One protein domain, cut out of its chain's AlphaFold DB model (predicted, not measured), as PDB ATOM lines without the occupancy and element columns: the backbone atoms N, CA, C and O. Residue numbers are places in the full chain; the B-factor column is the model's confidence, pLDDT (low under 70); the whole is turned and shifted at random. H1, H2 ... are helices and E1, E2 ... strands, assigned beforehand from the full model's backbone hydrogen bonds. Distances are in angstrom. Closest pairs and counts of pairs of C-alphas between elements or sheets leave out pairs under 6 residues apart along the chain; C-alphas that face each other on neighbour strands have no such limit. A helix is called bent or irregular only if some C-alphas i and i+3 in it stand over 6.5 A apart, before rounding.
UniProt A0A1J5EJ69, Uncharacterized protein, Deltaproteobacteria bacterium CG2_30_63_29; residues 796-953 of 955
ATOM      1  N   SER A 796     111.539 -10.259  46.877       91.94
ATOM      2  CA  SER A 796     112.939 -10.691  46.906       91.94
ATOM      3  C   SER A 796     113.475 -10.953  48.316       91.94
ATOM      4  O   SER A 796     114.455 -11.679  48.462       91.94
ATOM      5  N   VAL A 797     112.863 -10.345  49.335       94.62
ATOM      6  CA  VAL A 797     113.177 -10.553  50.753       94.62
ATOM      7  C   VAL A 797     112.272 -11.635  51.344       94.62
ATOM      8  O   VAL A 797     112.760 -12.484  52.083       94.62
ATOM      9  N   ARG A 798     110.990 -11.694  50.951       92.69
ATOM     10  CA  ARG A 798     110.046 -12.742  51.391       92.69
ATOM     11  C   ARG A 798     110.465 -14.160  51.002       92.69
ATOM     12  O   ARG A 798     110.103 -15.108  51.688       92.69
ATOM     13  N   THR A 799     111.235 -14.314  49.928       92.56
ATOM     14  CA  THR A 799     111.774 -15.612  49.487       92.56
ATOM     15  C   THR A 799     113.076 -16.017  50.183       92.56
ATOM     16  O   THR A 799     113.611 -17.082  49.887       92.56
ATOM     17  N   LEU A 800     113.642 -15.161  51.040       95.12
ATOM     18  CA  LEU A 800     114.854 -15.493  51.787       95.12
ATOM     19  C   LEU A 800     114.532 -16.498  52.909       95.12
ATOM     20  O   LEU A 800     113.381 -16.570  53.352       95.12
ATOM     21  N   PRO A 801     115.524 -17.279  53.369       96.12
ATOM     22  CA  PRO A 801     115.305 -18.366  54.318       96.12
ATOM     23  C   PRO A 801     115.160 -17.863  55.767       96.12
ATOM     24  O   PRO A 801     115.888 -18.298  56.657       96.12
ATOM     25  N   PHE A 802     114.289 -16.880  56.000       96.25
ATOM     26  CA  PHE A 802     113.947 -16.368  57.329       96.25
ATOM     27  C   PHE A 802     112.690 -17.064  57.855       96.25
ATOM     28  O   PHE A 802     111.732 -17.190  57.083       96.25
ATOM     29  N   PRO A 803     112.637 -17.422  59.154       96.12
ATOM     30  CA  PRO A 803     111.388 -17.795  59.807       96.12
ATOM     31  C   PRO A 803     110.324 -16.718  59.582       96.12
ATOM     32  O   PRO A 803     110.610 -15.516  59.627       96.12
ATOM     33  N   ARG A 804     109.097 -17.140  59.269       94.56
ATOM     34  CA  ARG A 804     108.025 -16.228  58.850       94.56
ATOM     35  C   ARG A 804     107.670 -15.188  59.920       94.56
ATOM     36  O   ARG A 804     107.496 -14.022  59.579       94.56
ATOM     37  N   ASP A 805     107.562 -15.629  61.163       94.62
ATOM     38  CA  ASP A 805     107.304 -14.858  62.388       94.62
ATOM     39  C   ASP A 805     108.378 -13.796  62.676       94.62
ATOM     40  O   ASP A 805     108.058 -12.670  63.066       94.62
ATOM     41  N   VAL A 806     109.644 -14.126  62.413       95.88
ATOM     42  CA  VAL A 806     110.767 -13.183  62.494       95.88
ATOM     43  C   VAL A 806     110.693 -12.166  61.352       95.88
ATOM     44  O   VAL A 806     110.846 -10.963  61.567       95.88
ATOM     45  N   LEU A 807     110.409 -12.630  60.132       95.81
ATOM     46  CA  LEU A 807     110.359 -11.774  58.950       95.81
ATOM     47  C   LEU A 807     109.274 -10.697  59.037       95.81
ATOM     48  O   LEU A 807     109.540  -9.547  58.701       95.81
ATOM     49  N   VAL A 808     108.065 -11.042  59.486       93.44
ATOM     50  CA  VAL A 808     106.953 -10.075  59.598       93.44
ATOM     51  C   VAL A 808     107.204  -8.982  60.645       93.44
ATOM     52  O   VAL A 808     106.546  -7.947  60.600       93.44
ATOM     53  N   ARG A 809     108.176  -9.180  61.547       94.44
ATOM     54  CA  ARG A 809     108.628  -8.208  62.559       94.44
ATOM     55  C   ARG A 809     109.948  -7.527  62.188       94.44
ATOM     56  O   ARG A 809     110.541  -6.844  63.020       94.44
ATOM     57  N   ALA A 810     110.434  -7.710  60.958       95.19
ATOM     58  CA  ALA A 810     111.680  -7.107  60.511       95.19
ATOM     59  C   ALA A 810     111.581  -5.576  60.496       95.19
ATOM     60  O   ALA A 810     110.699  -5.008  59.847       95.19
ATOM     61  N   ARG A 811     112.551  -4.911  61.132       94.62
ATOM     62  CA  ARG A 811     112.819  -3.481  60.927       94.62
ATOM     63  C   ARG A 811     113.874  -3.240  59.850       94.62
ATOM     64  O   ARG A 811     113.789  -2.245  59.143       94.62
ATOM     65  N   ARG A 812     114.817  -4.179  59.686       95.12
ATOM     66  CA  ARG A 812     115.924  -4.107  58.720       95.12
ATOM     67  C   ARG A 812     116.362  -5.495  58.268       95.12
ATOM     68  O   ARG A 812     116.447  -6.409  59.083       95.12
ATOM     69  N   VAL A 813     116.684  -5.644  56.986       96.81
ATOM     70  CA  VAL A 813     117.330  -6.836  56.420       96.81
ATOM     71  C   VAL A 813     118.540  -6.405  55.609       96.81
ATOM     72  O   VAL A 813     118.396  -5.698  54.612       96.81
ATOM     73  N   ASP A 814     119.714  -6.895  55.988       95.88
ATOM     74  CA  ASP A 814     120.986  -6.562  55.357       95.88
ATOM     75  C   ASP A 814     121.623  -7.790  54.715       95.88
ATOM     76  O   ASP A 814     121.563  -8.903  55.232       95.88
ATOM     77  N   ARG A 815     122.297  -7.587  53.585       96.88
ATOM     78  CA  ARG A 815     123.206  -8.562  52.983       96.88
ATOM     79  C   ARG A 815     124.634  -8.090  53.163       96.88
ATOM     80  O   ARG A 815     124.998  -7.033  52.653       96.88
ATOM     81  N   LYS A 816     125.464  -8.913  53.794       96.62
ATOM     82  CA  LYS A 816     126.900  -8.668  53.933       96.62
ATOM     83  C   LYS A 816     127.677  -9.543  52.969       96.62
ATOM     84  O   LYS A 816     127.453 -10.750  52.894       96.62
ATOM     85  N   GLN A 817     128.573  -8.920  52.214       97.81
ATOM     86  CA  GLN A 817     129.455  -9.577  51.257       97.81
ATOM     87  C   GLN A 817     130.892  -9.284  51.651       97.81
ATOM     88  O   GLN A 817     131.348  -8.150  51.558       97.81
ATOM     89  N   CYS A 818     131.594 -10.316  52.092       97.88
ATOM     90  CA  CYS A 818     132.941 -10.222  52.609       97.88
ATOM     91  C   CYS A 818     133.930 -10.922  51.678       97.88
ATOM     92  O   CYS A 818     133.671 -12.016  51.170       97.88
ATOM     93  N   ALA A 819     135.079 -10.297  51.457       97.75
ATOM     94  CA  ALA A 819     136.168 -10.837  50.660       97.75
ATOM     95  C   ALA A 819     137.445 -10.875  51.499       97.75
ATOM     96  O   ALA A 819     137.927  -9.837  51.959       97.75
ATOM     97  N   GLY A 820     137.975 -12.081  51.686       95.81
ATOM     98  CA  GLY A 820     139.304 -12.315  52.236       95.81
ATOM     99  C   GLY A 820     140.331 -12.596  51.142       95.81
ATOM    100  O   GLY A 820     140.013 -12.698  49.956       95.81
ATOM    101  N   ASP A 821     141.578 -12.786  51.556       93.56
ATOM    102  CA  ASP A 821     142.675 -13.224  50.684       93.56
ATOM    103  C   ASP A 821     142.436 -14.619  50.071       93.56
ATOM    104  O   ASP A 821     142.924 -14.910  48.976       93.56
ATOM    105  N   ARG A 822     141.665 -15.472  50.759       96.50
ATOM    106  CA  ARG A 822     141.419 -16.872  50.375       96.50
ATOM    107  C   ARG A 822     139.945 -17.266  50.250       96.50
ATOM    108  O   ARG A 822     139.667 -18.433  49.971       96.50
ATOM    109  N   PHE A 823     138.997 -16.344  50.435       97.81
ATOM    110  CA  PHE A 823     137.569 -16.667  50.372       97.81
ATOM    111  C   PHE A 823     136.668 -15.500  49.948       97.81
ATOM    112  O   PHE A 823     137.034 -14.328  50.035       97.81
ATOM    113  N   ARG A 824     135.446 -15.847  49.541       98.12
ATOM    114  CA  ARG A 824     134.276 -14.969  49.476       98.12
ATOM    115  C   ARG A 824     133.205 -15.509  50.405       98.12
ATOM    116  O   ARG A 824     132.927 -16.706  50.392       98.12
ATOM    117  N   PHE A 825     132.614 -14.633  51.196       98.19
ATOM    118  CA  PHE A 825     131.584 -14.970  52.163       98.19
ATOM    119  C   PHE A 825     130.390 -14.046  51.969       98.19
ATOM    120  O   PHE A 825     130.553 -12.843  51.803       98.19
ATOM    121  N   VAL A 826     129.188 -14.604  51.968       98.06
ATOM    122  CA  VAL A 826     127.946 -13.834  51.909       98.06
ATOM    123  C   VAL A 826     127.053 -14.302  53.036       98.06
ATOM    124  O   VAL A 826     126.853 -15.503  53.160       98.06
ATOM    125  N   THR A 827     126.481 -13.383  53.805       97.44
ATOM    126  CA  THR A 827     125.421 -13.679  54.776       97.44
ATOM    127  C   THR A 827     124.287 -12.670  54.640       97.44
ATOM    128  O   THR A 827     124.480 -11.577  54.102       97.44
ATOM    129  N   THR A 828     123.084 -13.060  55.050       97.19
ATOM    130  CA  THR A 828     121.959 -12.129  55.193       97.19
ATOM    131  C   THR A 828     121.461 -12.163  56.627       97.19
ATOM    132  O   THR A 828     121.287 -13.236  57.207       97.19
ATOM    133  N   GLU A 829     121.247 -10.969  57.163       96.31
ATOM    134  CA  GLU A 829     120.982 -10.668  58.562       96.31
ATOM    135  C   GLU A 829     119.670  -9.899  58.677       96.31
ATOM    136  O   GLU A 829     119.347  -9.097  57.798       96.31
ATOM    137  N   LEU A 830     118.915 -10.140  59.745       97.25
ATOM    138  CA  LEU A 830     117.640  -9.478  59.994       97.25
ATOM    139  C   LEU A 830     117.570  -8.966  61.425       97.25
ATOM    140  O   LEU A 830     117.836  -9.710  62.365       97.25
ATOM    141  N   TYR A 831     117.164  -7.705  61.550       96.50
ATOM    142  CA  TYR A 831     116.886  -7.041  62.814       96.50
ATOM    143  C   TYR A 831     115.377  -6.900  62.994       96.50
ATOM    144  O   TYR A 831     114.679  -6.526  62.042       96.50
ATOM    145  N   THR A 832     114.869  -7.177  64.191       95.75
ATOM    146  CA  THR A 832     113.439  -7.064  64.516       95.75
ATOM    147  C   THR A 832     113.118  -5.791  65.287       95.75
ATOM    148  O   THR A 832     113.987  -5.207  65.932       95.75
ATOM    149  N   GLU A 833     111.866  -5.350  65.197       92.06
ATOM    150  CA  GLU A 833     111.317  -4.255  66.002       92.06
ATOM    151  C   GLU A 833     110.977  -4.764  67.419       92.06
ATOM    152  O   GLU A 833     110.048  -5.565  67.543       92.06
ATOM    153  N   PRO A 834     111.694  -4.343  68.481       87.38
ATOM    154  CA  PRO A 834     111.448  -4.826  69.846       87.38
ATOM    155  C   PRO A 834     110.077  -4.422  70.405       87.38
ATOM    156  O   PRO A 834     109.589  -5.058  71.334       87.38
ATOM    157  N   LEU A 835     109.440  -3.380  69.855       83.69
ATOM    158  CA  LEU A 835     108.105  -2.947  70.280       83.69
ATOM    159  C   LEU A 835     106.966  -3.793  69.683       83.69
ATOM    160  O   LEU A 835     105.816  -3.649  70.100       83.69
ATOM    161  N   LEU A 836     107.251  -4.666  68.709       85.56
ATOM    162  CA  LEU A 836     106.265  -5.608  68.181       85.56
ATOM    163  C   LEU A 836     106.269  -6.889  69.011       85.56
ATOM    164  O   LEU A 836     107.227  -7.654  68.971       85.56
ATOM    165  N   SER A 837     105.167  -7.160  69.708       81.44
ATOM    166  CA  SER A 837     105.039  -8.358  70.539       81.44
ATOM    167  C   SER A 837     104.887  -9.667  69.725       81.44
ATOM    168  O   SER A 837     104.236  -9.676  68.670       81.44
ATOM    169  N   PRO A 838     105.427 -10.797  70.224       91.44
ATOM    170  CA  PRO A 838     106.478 -10.848  71.242       91.44
ATOM    171  C   PRO A 838     107.814 -10.351  70.668       91.44
ATOM    172  O   PRO A 838     108.058 -10.470  69.464       91.44
ATOM    173  N   ASP A 839     108.691  -9.836  71.532       92.31
ATOM    174  CA  ASP A 839     110.050  -9.477  71.124       92.31
ATOM    175  C   ASP A 839     110.803 -10.737  70.668       92.31
ATOM    176  O   ASP A 839     111.033 -11.674  71.437       92.31
ATOM    177  N   MET A 840     111.201 -10.755  69.397       94.12
ATOM    178  CA  MET A 840     111.931 -11.879  68.809       94.12
ATOM    179  C   MET A 840     113.383 -11.964  69.304       94.12
ATOM    180  O   MET A 840     114.040 -12.975  69.070       94.12
ATOM    181  N   GLY A 841     113.889 -10.927  69.980       92.69
ATOM    182  CA  GLY A 841     115.243 -10.876  70.532       92.69
ATOM    183  C   GLY A 841     116.323 -10.470  69.527       92.69
ATOM    184  O   GLY A 841     117.503 -10.527  69.860       92.69
ATOM    185  N   TYR A 842     115.942 -10.031  68.318       94.75
ATOM    186  CA  TYR A 842     116.877  -9.628  67.257       94.75
ATOM    187  C   TYR A 842     116.933  -8.110  67.042       94.75
ATOM    188  O   TYR A 842     117.184  -7.627  65.937       94.75
ATOM    189  N   SER A 843     116.640  -7.324  68.077       91.81
ATOM    190  CA  SER A 843     116.643  -5.861  67.985       91.81
ATOM    191  C   SER A 843     118.053  -5.284  67.892       91.81
ATOM    192  O   SER A 843     118.248  -4.300  67.182       91.81
ATOM    193  N   VAL A 844     119.037  -5.905  68.548       90.19
ATOM    194  CA  VAL A 844     120.443  -5.463  68.550       90.19
ATOM    195  C   VAL A 844     121.338  -6.456  67.812       90.19
ATOM    196  O   VAL A 844     122.020  -6.070  66.867       90.19
ATOM    197  N   GLU A 845     121.312  -7.732  68.200       93.88
ATOM    198  CA  GLU A 845     122.025  -8.802  67.494       93.88
ATOM    199  C   GLU A 845     121.100  -9.424  66.440       93.88
ATOM    200  O   GLU A 845     120.024  -9.903  66.795       93.88
ATOM    201  N   PRO A 846     121.453  -9.414  65.144       96.00
ATOM    202  CA  PRO A 846     120.541  -9.888  64.114       96.00
ATOM    203  C   PRO A 846     120.500 -11.415  64.027       96.00
ATOM    204  O   PRO A 846     121.472 -12.113  64.320       96.00
ATOM    205  N   LEU A 847     119.405 -11.936  63.476       95.94
ATOM    206  CA  LEU A 847     119.349 -13.322  63.022       95.94
ATOM    207  C   LEU A 847     120.108 -13.475  61.694       95.94
ATOM    208  O   LEU A 847     119.701 -12.903  60.678       95.94
ATOM    209  N   ASN A 848     121.149 -14.312  61.654       96.12
ATOM    210  CA  ASN A 848     121.776 -14.746  60.400       96.12
ATOM    211  C   ASN A 848     120.965 -15.887  59.774       96.12
ATOM    212  O   ASN A 848     121.011 -17.026  60.226       96.12
ATOM    213  N   SER A 849     120.253 -15.605  58.686       92.19
ATOM    214  CA  SER A 849     119.363 -16.588  58.049       92.19
ATOM    215  C   SER A 849     120.084 -17.596  57.160       92.19
ATOM    216  O   SER A 849     119.678 -18.758  57.070       92.19
ATOM    217  N   PHE A 850     121.159 -17.175  56.494       94.69
ATOM    218  CA  PHE A 850     122.017 -18.066  55.721       94.69
ATOM    219  C   PHE A 850     123.426 -17.507  55.582       94.69
ATOM    220  O   PHE A 850     123.653 -16.300  55.728       94.69
ATOM    221  N   PHE A 851     124.356 -18.380  55.197       96.94
ATOM    222  CA  PHE A 851     125.627 -17.961  54.631       96.94
ATOM    223  C   PHE A 851     126.049 -18.805  53.420       96.94
ATOM    224  O   PHE A 851     125.625 -19.946  53.237       96.94
ATOM    225  N   SER A 852     126.913 -18.231  52.585       97.69
ATOM    226  CA  SER A 852     127.632 -18.909  51.508       97.69
ATOM    227  C   SER A 852     129.114 -18.577  51.620       97.69
ATOM    228  O   SER A 852     129.484 -17.414  51.491       97.69
ATOM    229  N   LEU A 853     129.955 -19.592  51.785       98.00
ATOM    230  CA  LEU A 853     131.413 -19.500  51.764       98.00
ATOM    231  C   LEU A 853     131.943 -20.164  50.488       98.00
ATOM    232  O   LEU A 853     131.633 -21.322  50.223       98.00
ATOM    233  N   GLU A 854     132.755 -19.452  49.713       97.88
ATOM    234  CA  GLU A 854     133.477 -19.967  48.546       97.88
ATOM    235  C   GLU A 854     134.972 -19.702  48.726       97.88
ATOM    236  O   GLU A 854     135.386 -18.556  48.901       97.88
ATOM    237  N   LEU A 855     135.800 -20.744  48.667       97.62
ATOM    238  CA  LEU A 855     137.248 -20.587  48.775       97.62
ATOM    239  C   LEU A 855     137.848 -20.167  47.433       97.62
ATOM    240  O   LEU A 855     137.773 -20.894  46.446       97.62
ATOM    241  N   THR A 856     138.496 -19.008  47.393       97.19
ATOM    242  CA  THR A 856     139.182 -18.501  46.192       97.19
ATOM    243  C   THR A 856     140.616 -19.023  46.084       97.19
ATOM    244  O   THR A 856     141.197 -19.015  44.998       97.19
ATOM    245  N   ALA A 857     141.175 -19.522  47.189       96.00
ATOM    246  CA  ALA A 857     142.475 -20.176  47.265       96.00
ATOM    247  C   ALA A 857     142.436 -21.346  48.265       96.00
ATOM    248  O   ALA A 857     141.530 -21.446  49.087       96.00
ATOM    249  N   ALA A 858     143.416 -22.251  48.191       94.75
ATOM    250  CA  ALA A 858     143.481 -23.400  49.093       94.75
ATOM    251  C   ALA A 858     143.762 -22.974  50.548       94.75
ATOM    252  O   ALA A 858     144.538 -22.047  50.794       94.75
ATOM    253  N   MET A 859     143.196 -23.717  51.500       95.50
ATOM    254  CA  MET A 859     143.505 -23.624  52.932       95.50
ATOM    255  C   MET A 859     144.010 -24.995  53.412       95.50
ATOM    256  O   MET A 859     143.222 -25.809  53.908       95.50
ATOM    257  N   PRO A 860     145.307 -25.310  53.208       93.56
ATOM    258  CA  PRO A 860     145.884 -26.602  53.581       93.56
ATOM    259  C   PRO A 860     145.729 -26.941  55.066       93.56
ATOM    260  O   PRO A 860     145.616 -28.114  55.404       93.56
ATOM    261  N   GLU A 861     145.689 -25.925  55.930       94.62
ATOM    262  CA  GLU A 861     145.486 -26.030  57.378       94.62
ATOM    263  C   GLU A 861     144.149 -26.694  57.726       94.62
ATOM    264  O   GLU A 861     144.029 -27.331  58.766       94.62
ATOM    265  N   LEU A 862     143.164 -26.568  56.832       93.56
ATOM    266  CA  LEU A 862     141.835 -27.162  56.950       93.56
ATOM    267  C   LEU A 862     141.634 -28.347  55.991       93.56
ATOM    268  O   LEU A 862     140.548 -28.916  55.938       93.56
ATOM    269  N   GLY A 863     142.650 -28.711  55.198       92.44
ATOM    270  CA  GLY A 863     142.528 -29.727  54.149       92.44
ATOM    271  C   GLY A 863     141.617 -29.313  52.985       92.44
ATOM    272  O   GLY A 863     141.035 -30.177  52.331       92.44
ATOM    273  N   LYS A 864     141.480 -28.005  52.732       93.06
ATOM    274  CA  LYS A 864     140.522 -27.422  51.782       93.06
ATOM    275  C   LYS A 864     141.167 -26.937  50.484       93.06
ATOM    276  O   LYS A 864     142.260 -26.363  50.497       93.06
ATOM    277  N   ALA A 865     140.470 -27.118  49.364       94.38
ATOM    278  CA  ALA A 865     140.921 -26.715  48.034       94.38
ATOM    279  C   ALA A 865     140.254 -25.412  47.561       94.38
ATOM    280  O   ALA A 865     139.181 -25.027  48.018       94.38
ATOM    281  N   ALA A 866     140.892 -24.730  46.605       95.75
ATOM    282  CA  ALA A 866     140.255 -23.614  45.913       95.75
ATOM    283  C   ALA A 866     139.022 -24.112  45.133       95.75
ATOM    284  O   ALA A 866     139.094 -25.135  44.451       95.75
ATOM    285  N   GLY A 867     137.920 -23.372  45.215       93.69
ATOM    286  CA  GLY A 867     136.619 -23.721  44.645       93.69
ATOM    287  C   GLY A 867     135.692 -24.484  45.596       93.69
ATOM    288  O   GLY A 867     134.524 -24.670  45.252       93.69
ATOM    289  N   ASP A 868     136.162 -24.900  46.779       95.56
ATOM    290  CA  ASP A 868     135.288 -25.501  47.790       95.56
ATOM    291  C   ASP A 868     134.203 -24.502  48.209       95.56
ATOM    292  O   ASP A 868     134.484 -23.327  48.465       95.56
ATOM    293  N   ARG A 869     132.958 -24.982  48.295       96.50
ATOM    294  CA  ARG A 869     131.792 -24.158  48.616       96.50
ATOM    295  C   ARG A 869     130.961 -24.766  49.741       96.50
ATOM    296  O   ARG A 869     130.697 -25.966  49.737       96.50
ATOM    297  N   VAL A 870     130.518 -23.916  50.660       96.25
ATOM    298  CA  VAL A 870     129.591 -24.245  51.748       96.25
ATOM    299  C   VAL A 870     128.418 -23.280  51.668       96.25
ATOM    300  O   VAL A 870     128.630 -22.074  51.573       96.25
ATOM    301  N   VAL A 871     127.192 -23.795  51.676       96.69
ATOM    302  CA  VAL A 871     125.976 -22.978  51.771       96.69
ATOM    303  C   VAL A 871     125.066 -23.622  52.799       96.69
ATOM    304  O   VAL A 871     124.697 -24.782  52.634       96.69
ATOM    305  N   LEU A 872     124.736 -22.877  53.848       97.12
ATOM    306  CA  LEU A 872     123.896 -23.338  54.949       97.12
ATOM    307  C   LEU A 872     122.902 -22.246  55.341       97.12
ATOM    308  O   LEU A 872     123.190 -21.055  55.221       97.12
ATOM    309  N   THR A 873     121.738 -22.670  55.818       97.06
ATOM    310  CA  THR A 873     120.710 -21.831  56.449       97.06
ATOM    311  C   THR A 873     120.803 -21.935  57.970       97.06
ATOM    312  O   THR A 873     121.453 -22.850  58.475       97.06
ATOM    313  N   HIS A 874     120.111 -21.047  58.687       95.38
ATOM    314  CA  HIS A 874     120.076 -20.988  60.161       95.38
ATOM    315  C   HIS A 874     119.723 -22.316  60.847       95.38
ATOM    316  O   HIS A 874     120.087 -22.541  61.989       95.38
ATOM    317  N   LEU A 875     119.079 -23.243  60.138       95.81
ATOM    318  CA  LEU A 875     118.793 -24.589  60.642       95.81
ATOM    319  C   LEU A 875     120.038 -25.448  60.931       95.81
ATOM    320  O   LEU A 875     119.904 -26.474  61.593       95.81
ATOM    321  N   TYR A 876     121.206 -25.082  60.395       97.06
ATOM    322  CA  TYR A 876     122.409 -25.926  60.386       97.06
ATOM    323  C   TYR A 876     123.626 -25.282  61.065       97.06
ATOM    324  O   TYR A 876     124.733 -25.827  61.004       97.06
ATOM    325  N   PHE A 877     123.451 -24.105  61.666       96.12
ATOM    326  CA  PHE A 877     124.494 -23.413  62.412       96.12
ATOM    327  C   PHE A 877     123.891 -22.519  63.497       96.12
ATOM    328  O   PHE A 877     122.803 -21.981  63.321       96.12
ATOM    329  N   ASP A 878     124.652 -22.299  64.562       95.44
ATOM    330  CA  ASP A 878     124.402 -21.228  65.524       95.44
ATOM    331  C   ASP A 878     125.230 -19.997  65.136       95.44
ATOM    332  O   ASP A 878     126.370 -20.134  64.675       95.44
ATOM    333  N   SER A 879     124.670 -18.799  65.316       95.44
ATOM    334  CA  SER A 879     125.346 -17.522  65.060       95.44
ATOM    335  C   SER A 879     125.398 -16.649  66.306       95.44
ATOM    336  O   SER A 879     124.415 -16.573  67.039       95.44
ATOM    337  N   ALA A 880     126.506 -15.936  66.497       95.69
ATOM    338  CA  ALA A 880     126.659 -14.909  67.523       95.69
ATOM    339  C   ALA A 880     127.368 -13.671  66.954       95.69
ATOM    340  O   ALA A 880     128.193 -13.792  66.046       95.69
ATOM    341  N   HIS A 881     127.080 -12.498  67.529       95.75
ATOM    342  CA  HIS A 881     127.717 -11.220  67.180       95.75
ATOM    343  C   HIS A 881     128.481 -10.649  68.379       95.75
ATOM    344  O   HIS A 881     127.971  -9.760  69.064       95.75
ATOM    345  N   PRO A 882     129.696 -11.152  68.673       92.75
ATOM    346  CA  PRO A 882     130.491 -10.657  69.789       92.75
ATOM    347  C   PRO A 882     130.605  -9.128  69.792       92.75
ATOM    348  O   PRO A 882     130.822  -8.504  68.755       92.75
ATOM    349  N   GLU A 883     130.479  -8.532  70.978       86.44
ATOM    350  CA  GLU A 883     130.616  -7.086  71.225       86.44
ATOM    351  C   GLU A 883     129.513  -6.198  70.620       86.44
ATOM    352  O   GLU A 883     129.380  -5.052  71.052       86.44
ATOM    353  N   LEU A 884     128.670  -6.695  69.705       87.75
ATOM    354  CA  LEU A 884     127.652  -5.879  69.035       87.75
ATOM    355  C   LEU A 884     126.603  -5.352  70.023       87.75
ATOM    356  O   LEU A 884     126.287  -4.163  70.007       87.75
ATOM    357  N   ALA A 885     126.162  -6.185  70.973       87.06
ATOM    358  CA  ALA A 885     125.281  -5.766  72.068       87.06
ATOM    359  C   ALA A 885     125.867  -4.661  72.974       87.06
ATOM    360  O   ALA A 885     125.135  -4.014  73.719       87.06
ATOM    361  N   GLN A 886     127.182  -4.438  72.926       88.75
ATOM    362  CA  GLN A 886     127.902  -3.432  73.714       88.75
ATOM    363  C   GLN A 886     128.283  -2.200  72.871       88.75
ATOM    364  O   GLN A 886     129.063  -1.364  73.327       88.75
ATOM    365  N   GLY A 887     127.759  -2.087  71.643       84.06
ATOM    366  CA  GLY A 887     128.108  -1.024  70.694       84.06
ATOM    367  C   GLY A 887     129.451  -1.241  69.986       84.06
ATOM    368  O   GLY A 887     130.036  -0.289  69.469       84.06
ATOM    369  N   GLY A 888     129.969  -2.471  69.997       87.69
ATOM    370  CA  GLY A 888     131.184  -2.863  69.291       87.69
ATOM    371  C   GLY A 888     131.024  -2.883  67.768       87.69
ATOM    372  O   GLY A 888     129.941  -2.687  67.216       87.69
ATOM    373  N   LEU A 889     132.136  -3.126  67.071       90.56
ATOM    374  CA  LEU A 889     132.126  -3.295  65.616       90.56
ATOM    375  C   LEU A 889     131.440  -4.610  65.235       90.56
ATOM    376  O   LEU A 889     131.488  -5.584  65.982       90.56
ATOM    377  N   TRP A 890     130.855  -4.656  64.036       93.38
ATOM    378  CA  TRP A 890     130.261  -5.885  63.514       93.38
ATOM    379  C   TRP A 890     131.284  -7.025  63.501       93.38
ATOM    380  O   TRP A 890     132.373  -6.890  62.937       93.38
ATOM    381  N   SER A 891     130.908  -8.148  64.099       94.75
ATOM    382  CA  SER A 891     131.658  -9.396  64.093       94.75
ATOM    383  C   SER A 891     130.675 -10.561  64.034       94.75
ATOM    384  O   SER A 891     129.527 -10.409  64.434       94.75
ATOM    385  N   LEU A 892     131.098 -11.704  63.503       97.31
ATOM    386  CA  LEU A 892     130.234 -12.861  63.306       97.31
ATOM    387  C   LEU A 892     130.980 -14.147  63.646       97.31
ATOM    388  O   LEU A 892     131.960 -14.484  62.981       97.31
ATOM    389  N   ASP A 893     130.454 -14.888  64.614       97.75
ATOM    390  CA  ASP A 893     130.859 -16.255  64.925       97.75
ATOM    391  C   ASP A 893     129.767 -17.229  64.481       97.75
ATOM    392  O   ASP A 893     128.618 -17.122  64.902       97.75
ATOM    393  N   LEU A 894     130.131 -18.200  63.641       97.94
ATOM    394  CA  LEU A 894     129.267 -19.296  63.211       97.94
ATOM    395  C   LEU A 894     129.827 -20.628  63.698       97.94
ATOM    396  O   LEU A 894     130.988 -20.952  63.428       97.94
ATOM    397  N   THR A 895     128.978 -21.430  64.337       97.81
ATOM    398  CA  THR A 895     129.286 -22.812  64.733       97.81
ATOM    399  C   THR A 895     128.368 -23.762  63.981       97.81
ATOM    400  O   THR A 895     127.152 -23.679  64.117       97.81
ATOM    401  N   LEU A 896     128.934 -24.650  63.162       97.44
ATOM    402  CA  LEU A 896     128.148 -25.592  62.361       97.44
ATOM    403  C   LEU A 896     127.650 -26.752  63.228       97.44
ATOM    404  O   LEU A 896     128.362 -27.230  64.115       97.44
ATOM    405  N   ASP A 897     126.452 -27.261  62.928       96.50
ATOM    406  CA  ASP A 897     125.969 -28.487  63.560       96.50
ATOM    407  C   ASP A 897     126.896 -29.683  63.248       96.50
ATOM    408  O   ASP A 897     127.659 -29.685  62.278       96.50
ATOM    409  N   ALA A 898     126.838 -30.741  64.061       95.38
ATOM    410  CA  ALA A 898     127.773 -31.865  63.940       95.38
ATOM    411  C   ALA A 898     127.736 -32.561  62.559       95.38
ATOM    412  O   ALA A 898     128.759 -33.070  62.080       95.38
ATOM    413  N   ALA A 899     126.567 -32.601  61.912       95.88
ATOM    414  CA  ALA A 899     126.391 -33.251  60.616       95.88
ATOM    415  C   ALA A 899     127.014 -32.417  59.485       95.88
ATOM    416  O   ALA A 899     127.733 -32.947  58.630       95.88
ATOM    417  N   SER A 900     126.788 -31.110  59.513       95.56
ATOM    418  CA  SER A 900     127.325 -30.120  58.587       95.56
ATOM    419  C   SER A 900     128.827 -29.976  58.772       95.56
ATOM    420  O   SER A 900     129.564 -30.025  57.788       95.56
ATOM    421  N   ALA A 901     129.299 -29.923  60.018       94.56
ATOM    422  CA  ALA A 901     130.717 -29.852  60.341       94.56
ATOM    423  C   ALA A 901     131.499 -31.046  59.777       94.56
ATOM    424  O   ALA A 901     132.535 -30.882  59.129       94.56
ATOM    425  N   THR A 902     130.936 -32.252  59.902       93.50
ATOM    426  CA  THR A 902     131.502 -33.470  59.301       93.50
ATOM    427  C   THR A 902     131.464 -33.420  57.772       93.50
ATOM    428  O   THR A 902     132.458 -33.728  57.114       93.50
ATOM    429  N   THR A 903     130.326 -33.027  57.192       94.62
ATOM    430  CA  THR A 903     130.111 -33.004  55.734       94.62
ATOM    431  C   THR A 903     131.050 -32.026  55.040       94.62
ATOM    432  O   THR A 903     131.619 -32.333  53.990       94.62
ATOM    433  N   TYR A 904     131.232 -30.852  55.638       93.62
ATOM    434  CA  TYR A 904     132.049 -29.785  55.089       93.62
ATOM    435  C   TYR A 904     133.449 -29.729  55.696       93.62
ATOM    436  O   TYR A 904     134.195 -28.844  55.301       93.62
ATOM    437  N   ALA A 905     133.848 -30.637  56.591       93.69
ATOM    438  CA  ALA A 905     135.148 -30.599  57.275       93.69
ATOM    439  C   ALA A 905     135.506 -29.190  57.802       93.69
ATOM    440  O   ALA A 905     136.617 -28.695  57.588       93.69
ATOM    441  N   LEU A 906     134.524 -28.523  58.411       95.81
ATOM    442  CA  LEU A 906     134.587 -27.137  58.871       95.81
ATOM    443  C   LEU A 906     133.703 -27.003  60.110       95.81
ATOM    444  O   LEU A 906     132.499 -27.184  59.999       95.81
ATOM    445  N   ASP A 907     134.285 -26.687  61.261       95.81
ATOM    446  CA  ASP A 907     133.559 -26.646  62.534       95.81
ATOM    447  C   ASP A 907     133.056 -25.227  62.842       95.81
ATOM    448  O   ASP A 907     131.908 -25.052  63.255       95.81
ATOM    449  N   SER A 908     133.885 -24.203  62.600       97.06
ATOM    450  CA  SER A 908     133.514 -22.808  62.858       97.06
ATOM    451  C   SER A 908     134.097 -21.802  61.864       97.06
ATOM    452  O   SER A 908     135.142 -22.029  61.241       97.06
ATOM    453  N   ILE A 909     133.402 -20.672  61.736       97.75
ATOM    454  CA  ILE A 909     133.770 -19.506  60.928       97.75
ATOM    455  C   ILE A 909     133.653 -18.277  61.831       97.75
ATOM    456  O   ILE A 909     132.554 -17.959  62.264       97.75
ATOM    457  N   SER A 910     134.756 -17.574  62.065       97.81
ATOM    458  CA  SER A 910     134.785 -16.317  62.816       97.81
ATOM    459  C   SER A 910     135.272 -15.171  61.933       97.81
ATOM    460  O   SER A 910     136.321 -15.276  61.289       97.81
ATOM    461  N   LEU A 911     134.518 -14.076  61.907       97.25
ATOM    462  CA  LEU A 911     134.846 -12.799  61.277       97.25
ATOM    463  C   LEU A 911     134.875 -11.732  62.376       97.25
ATOM    464  O   LEU A 911     133.836 -11.351  62.898       97.25
ATOM    465  N   HIS A 912     136.058 -11.265  62.757       96.19
ATOM    466  CA  HIS A 912     136.247 -10.365  63.895       96.19
ATOM    467  C   HIS A 912     136.090  -8.890  63.494       96.19
ATOM    468  O   HIS A 912     136.349  -8.525  62.343       96.19
ATOM    469  N   GLY A 913     135.706  -8.029  64.445       92.06
ATOM    470  CA  GLY A 913     135.461  -6.600  64.200       92.06
ATOM    471  C   GLY A 913     136.701  -5.803  63.773       92.06
ATOM    472  O   GLY A 913     136.585  -4.774  63.109       92.06
ATOM    473  N   ASP A 914     137.900  -6.312  64.060       94.12
ATOM    474  CA  ASP A 914     139.181  -5.766  63.590       94.12
ATOM    475  C   ASP A 914     139.531  -6.167  62.140       94.12
ATOM    476  O   ASP A 914     140.649  -5.929  61.680       94.12
ATOM    477  N   GLN A 915     138.572  -6.755  61.415       95.00
ATOM    478  CA  GLN A 915     138.701  -7.242  60.040       95.00
ATOM    479  C   GLN A 915     139.653  -8.441  59.875       95.00
ATOM    480  O   GLN A 915     140.127  -8.727  58.769       95.00
ATOM    481  N   SER A 916     139.914  -9.192  60.951       96.69
ATOM    482  CA  SER A 916     140.596 -10.490  60.900       96.69
ATOM    483  C   SER A 916     139.613 -11.668  60.896       96.69
ATOM    484  O   SER A 916     138.528 -11.583  61.456       96.69
ATOM    485  N   TYR A 917     139.962 -12.787  60.258       97.75
ATOM    486  CA  TYR A 917     139.120 -13.990  60.252       97.75
ATOM    487  C   TYR A 917     139.838 -15.206  60.834       97.75
ATOM    488  O   TYR A 917     141.068 -15.307  60.784       97.75
ATOM    489  N   SER A 918     139.048 -16.165  61.310       97.25
ATOM    490  CA  SER A 918     139.495 -17.471  61.783       97.25
ATOM    491  C   SER A 918     138.492 -18.554  61.391       97.25
ATOM    492  O   SER A 918     137.375 -18.576  61.895       97.25
ATOM    493  N   PHE A 919     138.895 -19.493  60.539       97.62
ATOM    494  CA  PHE A 919     138.106 -20.682  60.200       97.62
ATOM    495  C   PHE A 919     138.770 -21.908  60.814       97.62
ATOM    496  O   PHE A 919     139.991 -22.047  60.716       97.62
ATOM    497  N   SER A 920     138.003 -22.800  61.436       96.88
ATOM    498  CA  SER A 920     138.570 -23.945  62.154       96.88
ATOM    499  C   SER A 920     137.868 -25.262  61.844       96.88
ATOM    500  O   SER A 920     136.694 -25.289  61.479       96.88
ATOM    501  N   ASN A 921     138.609 -26.360  61.970       95.19
ATOM    502  CA  ASN A 921     138.068 -27.710  62.048       95.19
ATOM    503  C   ASN A 921     138.874 -28.555  63.051       95.19
ATOM    504  O   ASN A 921     139.890 -28.108  63.583       95.19
ATOM    505  N   SER A 922     138.480 -29.813  63.245       88.44
ATOM    506  CA  SER A 922     139.163 -30.749  64.155       88.44
ATOM    507  C   SER A 922     140.665 -30.965  63.899       88.44
ATOM    508  O   SER A 922     141.358 -31.512  64.758       88.44
ATOM    509  N   THR A 923     141.187 -30.564  62.734       87.19
ATOM    510  CA  THR A 923     142.581 -30.784  62.318       87.19
ATOM    511  C   THR A 923     143.440 -29.520  62.297       87.19
ATOM    512  O   THR A 923     144.666 -29.638  62.353       87.19
ATOM    513  N   GLY A 924     142.840 -28.327  62.252       93.38
ATOM    514  CA  GLY A 924     143.588 -27.078  62.154       93.38
ATOM    515  C   GLY A 924     142.724 -25.821  62.080       93.38
ATOM    516  O   GLY A 924     141.500 -25.860  62.181       93.38
ATOM    517  N   GLN A 925     143.397 -24.681  61.918       96.56
ATOM    518  CA  GLN A 925     142.795 -23.349  61.882       96.56
ATOM    519  C   GLN A 925     143.483 -22.508  60.803       96.56
ATOM    520  O   GLN A 925     144.713 -22.494  60.713       96.56
ATOM    521  N   ALA A 926     142.698 -21.804  59.992       96.31
ATOM    522  CA  ALA A 926     143.169 -20.848  58.999       96.31
ATOM    523  C   ALA A 926     142.773 -19.432  59.420       96.31
ATOM    524  O   ALA A 926     141.617 -19.187  59.753       96.31
ATOM    525  N   THR A 927     143.719 -18.496  59.363       96.88
ATOM    526  CA  THR A 927     143.496 -17.090  59.722       96.88
ATOM    527  C   THR A 927     143.958 -16.141  58.620       96.88
ATOM    528  O   THR A 927     144.718 -16.529  57.726       96.88
ATOM    529  N   GLY A 928     143.492 -14.898  58.666       96.19
ATOM    530  CA  GLY A 928     143.889 -13.847  57.730       96.19
ATOM    531  C   GLY A 928     143.059 -12.584  57.924       96.19
ATOM    532  O   GLY A 928     142.514 -12.361  59.002       96.19
ATOM    533  N   THR A 929     142.955 -11.763  56.882       96.94
ATOM    534  CA  THR A 929     142.185 -10.508  56.898       96.94
ATOM    535  C   THR A 929     141.101 -10.514  55.833       96.94
ATOM    536  O   THR A 929     141.253 -11.154  54.789       96.94
ATOM    537  N   TYR A 930     140.033  -9.764  56.067       97.31
ATOM    538  CA  TYR A 930     138.925  -9.613  55.134       97.31
ATOM    539  C   TYR A 930     138.440  -8.164  55.081       97.31
ATOM    540  O   TYR A 930     138.897  -7.306  55.820       97.31
ATOM    541  N   SER A 931     137.517  -7.880  54.173       96.56
ATOM    542  CA  SER A 931     136.731  -6.643  54.160       96.56
ATOM    543  C   SER A 931     135.299  -6.994  53.785       96.56
ATOM    544  O   SER A 931     135.105  -7.981  53.074       96.56
ATOM    545  N   CYS A 932     134.310  -6.228  54.248       95.62
ATOM    546  CA  CYS A 932     132.908  -6.441  53.890       95.62
ATOM    547  C   CYS A 932     132.268  -5.191  53.298       95.62
ATOM    548  O   CYS A 932     132.567  -4.068  53.695       95.62
ATOM    549  N   GLU A 933     131.311  -5.425  52.411       95.94
ATOM    550  CA  GLU A 933     130.323  -4.460  51.955       95.94
ATOM    551  C   GLU A 933     128.945  -4.886  52.478       95.94
ATOM    552  O   GLU A 933     128.630  -6.080  52.504       95.94
ATOM    553  N   THR A 934     128.127  -3.925  52.914       94.38
ATOM    554  CA  THR A 934     126.751  -4.172  53.370       94.38
ATOM    555  C   THR A 934     125.772  -3.562  52.375       94.38
ATOM    556  O   THR A 934     125.957  -2.439  51.920       94.38
ATOM    557  N   THR A 935     124.724  -4.303  52.028       94.88
ATOM    558  CA  THR A 935     123.618  -3.837  51.193       94.88
ATOM    559  C   THR A 935     122.309  -4.062  51.934       94.88
ATOM    560  O   THR A 935     121.933  -5.212  52.161       94.88
ATOM    561  N   THR A 936     121.586  -2.995  52.263       93.44
ATOM    562  CA  THR A 936     120.252  -3.099  52.864       93.44
ATOM    563  C   THR A 936     119.237  -3.536  51.812       93.44
ATOM    564  O   THR A 936     119.052  -2.884  50.784       93.44
ATOM    565  N   LEU A 937     118.611  -4.688  52.044       93.62
ATOM    566  CA  LEU A 937     117.595  -5.277  51.171       93.62
ATOM    567  C   LEU A 937     116.180  -4.802  51.525       93.62
ATOM    568  O   LEU A 937     115.307  -4.788  50.659       93.62
ATOM    569  N   TYR A 938     115.954  -4.457  52.793       93.56
ATOM    570  CA  TYR A 938     114.699  -3.925  53.317       93.56
ATOM    571  C   TYR A 938     114.967  -3.127  54.596       93.56
ATOM    572  O   TYR A 938     115.829  -3.504  55.384       93.56
ATOM    573  N   SER A 939     114.217  -2.048  54.803       93.88
ATOM    574  CA  SER A 939     114.209  -1.258  56.035       93.88
ATOM    575  C   SER A 939     112.827  -0.617  56.193       93.88
ATOM    576  O   SER A 939     112.176  -0.296  55.192       93.88
ATOM    577  N   THR A 940     112.341  -0.474  57.423       92.00
ATOM    578  CA  THR A 940     111.117   0.289  57.699       92.00
ATOM    579  C   THR A 940     111.377   1.785  57.489       92.00
ATOM    580  O   THR A 940     112.524   2.229  57.539       92.00
ATOM    581  N   PRO A 941     110.337   2.614  57.273       91.06
ATOM    582  CA  PRO A 941     110.529   4.057  57.128       91.06
ATOM    583  C   PRO A 941     111.297   4.680  58.296       91.06
ATOM    584  O   PRO A 941     112.141   5.537  58.071       91.06
ATOM    585  N   GLN A 942     111.026   4.240  59.527       89.62
ATOM    586  CA  GLN A 942     111.668   4.762  60.730       89.62
ATOM    587  C   GLN A 942     113.136   4.330  60.838       89.62
ATOM    588  O   GLN A 942     113.995   5.171  61.087       89.62
ATOM    589  N   ASP A 943     113.436   3.053  60.580       91.69
ATOM    590  CA  ASP A 943     114.806   2.524  60.579       91.69
ATOM    591  C   ASP A 943     115.676   3.200  59.504       91.69
ATOM    592  O   ASP A 943     116.817   3.581  59.764       91.69
ATOM    593  N   TYR A 944     115.099   3.472  58.331       93.81
ATOM    594  CA  TYR A 944     115.758   4.233  57.273       93.81
ATOM    595  C   TYR A 944     116.128   5.657  57.715       93.81
ATOM    596  O   TYR A 944     117.224   6.127  57.410       93.81
ATOM    597  N   LEU A 945     115.240   6.347  58.442       93.56
ATOM    598  CA  LEU A 945     115.545   7.683  58.964       93.56
ATOM    599  C   LEU A 945     116.635   7.644  60.036       93.56
ATOM    600  O   LEU A 945     117.521   8.493  59.998       93.56
ATOM    601  N   MET A 946     116.609   6.658  60.937       90.38
ATOM    602  CA  MET A 946     117.667   6.472  61.940       90.38
ATOM    603  C   MET A 946     119.036   6.290  61.280       90.38
ATOM    604  O   MET A 946     119.990   6.970  61.645       90.38
ATOM    605  N   LEU A 947     119.123   5.460  60.237       88.75
ATOM    606  CA  LEU A 947     120.375   5.257  59.504       88.75
ATOM    607  C   LEU A 947     120.879   6.532  58.823       88.75
ATOM    608  O   LEU A 947     122.071   6.823  58.861       88.75
ATOM    609  N   LEU A 948     119.979   7.327  58.240       92.56
ATOM    610  CA  LEU A 948     120.352   8.619  57.663       92.56
ATOM    611  C   LEU A 948     120.858   9.613  58.716       92.56
ATOM    612  O   LEU A 948     121.714  10.440  58.394       92.56
ATOM    613  N   LEU A 949     120.323   9.573  59.941       91.56
ATOM    614  CA  LEU A 949     120.812  10.388  61.054       91.56
ATOM    615  C   LEU A 949     122.211   9.930  61.489       91.56
ATOM    616  O   LEU A 949     123.123  10.759  61.542       91.56
ATOM    617  N   GLU A 950     122.416   8.622  61.667       86.81
ATOM    618  CA  GLU A 950     123.714   8.032  62.022       86.81
ATOM    619  C   GLU A 950     124.800   8.354  60.980       86.81
ATOM    620  O   GLU A 950     125.899   8.786  61.333       86.81
ATOM    621  N   GLU A 951     124.493   8.232  59.681       87.19
ATOM    622  CA  GLU A 951     125.401   8.597  58.580       87.19
ATOM    623  C   GLU A 951     125.803  10.080  58.604       87.19
ATOM    624  O   GLU A 951     126.888  10.454  58.144       87.19
ATOM    625  N   LYS A 952     124.933  10.935  59.149       87.25
ATOM    626  CA  LYS A 952     125.165  12.374  59.315       87.25
ATOM    627  C   LYS A 952     125.782  12.718  60.681       87.25
ATOM    628  O   LYS A 952     126.017  13.897  60.941       87.25
ATOM    629  N   GLY A 953     126.113  11.717  61.503       84.31
ATOM    630  CA  GLY A 953     126.765  11.876  62.808       84.31
ATOM    631  C   GLY A 953     125.825  12.313  63.932       84.31
ATOM    632  O   GLY A 953     126.285  12.938  64.888       84.31
TER     633      GLY A 953
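Overview. This is residues 796 to 953 of the 955 residues of an uncharacterized protein of Deltaproteobacteria bacterium CG2_30_63_29 (UniProt A0A1J5EJ69). One antiparallel sheet of nine strands folds back on itself into two layers whose strands cross, like a flattened barrel that is not closed between its edge strands E4 and E5. E4, E3, E2 and E1 make one layer, E8, E7, E6 and E5 the other, and the long bent strand E9 runs from one into the other; the short helix H2 packs at the side away from E9, near E4 and E8, and the tail of H3, with residues 948 to 953, sticks out. The printed part has 158 residues with three named helices and nine named strands, in the order H1 E1 E2 E3 E4 E5 E6 H2 E7 E8 E9 H3; its class is mixed, helices and strands. The sheet's order is E4 E3 E2 E1 E9 E8 E7 E6 E5. The whole is compact, with a radius of gyration of the C-alphas of 16.2 A and spans of 47 by 34 by 29 A.

Arrangement. H1, residues 804 to 807, only grazes the sheet; its closest C-alpha to E2, residues 823 to 832, is that of Val 806, 7.0 A from that of Thr 832. E1, residues 810 to 820, and E2 form a hairpin, antiparallel at 166 degrees, with N 818 and O 825 2.7 A apart. E2 and E3, residues 847 to 855, form a hairpin at 174 degrees, with N 824 and O 854 at 2.8 A. E3 and E4, residues 869 to 873, form a hairpin at 173 degrees, with N 853 and O 870 at 2.8 A. E1 to E4 are a meander, each strand the antiparallel neighbour of the one before. E4 and E5, residues 877 to 880, meet only through their link, while the closest C-alphas of E3 and E5, those of Asn 848 and Ser 879, are 6.5 A apart. E5 and E6, residues 892 to 896, form a hairpin at 157 degrees, with N 878 and O 895 at 2.9 A. H2, residues 898 to 904, is on the sheet at a height of 7.6 A and over none of its strands, but only just: 2 of its 7 C-alphas fall on E6. Its closest C-alpha to E4 is that of Tyr 904, 6.9 A from that of Val 870. E7, residues 908 to 911, is the antiparallel neighbour of E6, with N 894 and O 909 at 2.8 A. E7, E8, residues 916 to 921, and E9, residues 924 to 939, form a second meander; N 910 and O 918 are 2.8 A apart, and so are N 919 and O 926. E9 bends by 74 degrees at residue 928; its pairing is staggered, residues 924 to 929 with E8 and 930 to 939 with E1, where N 815 and O 935 are 2.8 A apart. This is a folded sheet, one sheet bent back into two leaves that face each other: E4 E3 E2 E1 face E8 E7 E6 E5, with E9 as the hinge. H3, residues 941 to 951, only grazes the sheet; its closest C-alpha to E1 is that of Asp 943, 6.3 A from that of Arg 811. In H2 and H3 every O i to N i+4 pair is within hydrogen-bond range; H1 is too short for such a pair.

Along the chain. H1 spans 5.0 A. E1 begins at C-alpha 810, (111.680, -7.107, 60.511), and spans 29.3 A; E2 spans 29.6 A and E3 24.0 A, with a bend of 50 degrees at residue 850. E4 spans 13.8 A, E5 10.2 A, E6 12.9 A, H2 10.0 A and E7 10.2 A. E8 spans 17.4 A. E9, the longest strand, runs 39.6 A from C-alpha 924 at (143.588, -27.078, 62.154). H3 spans 15.6 A and ends at C-alpha 951, (125.401, 8.597, 58.580).

Size, cuts and confidence. The two C-alphas farthest apart, those of Ser 837 and Pro 860, are 47.8 A apart. The printed part has no cut. The links E2 to E3, E3 to E4 and E5 to E6 are long; the others are tight. The sheet is twisted and curled like part of a barrel. Residues 948 to 953, of which 948 to 951 belong to H3, stand free. The mean pLDDT of the printed part is 94.3, and no printed residue is under 70.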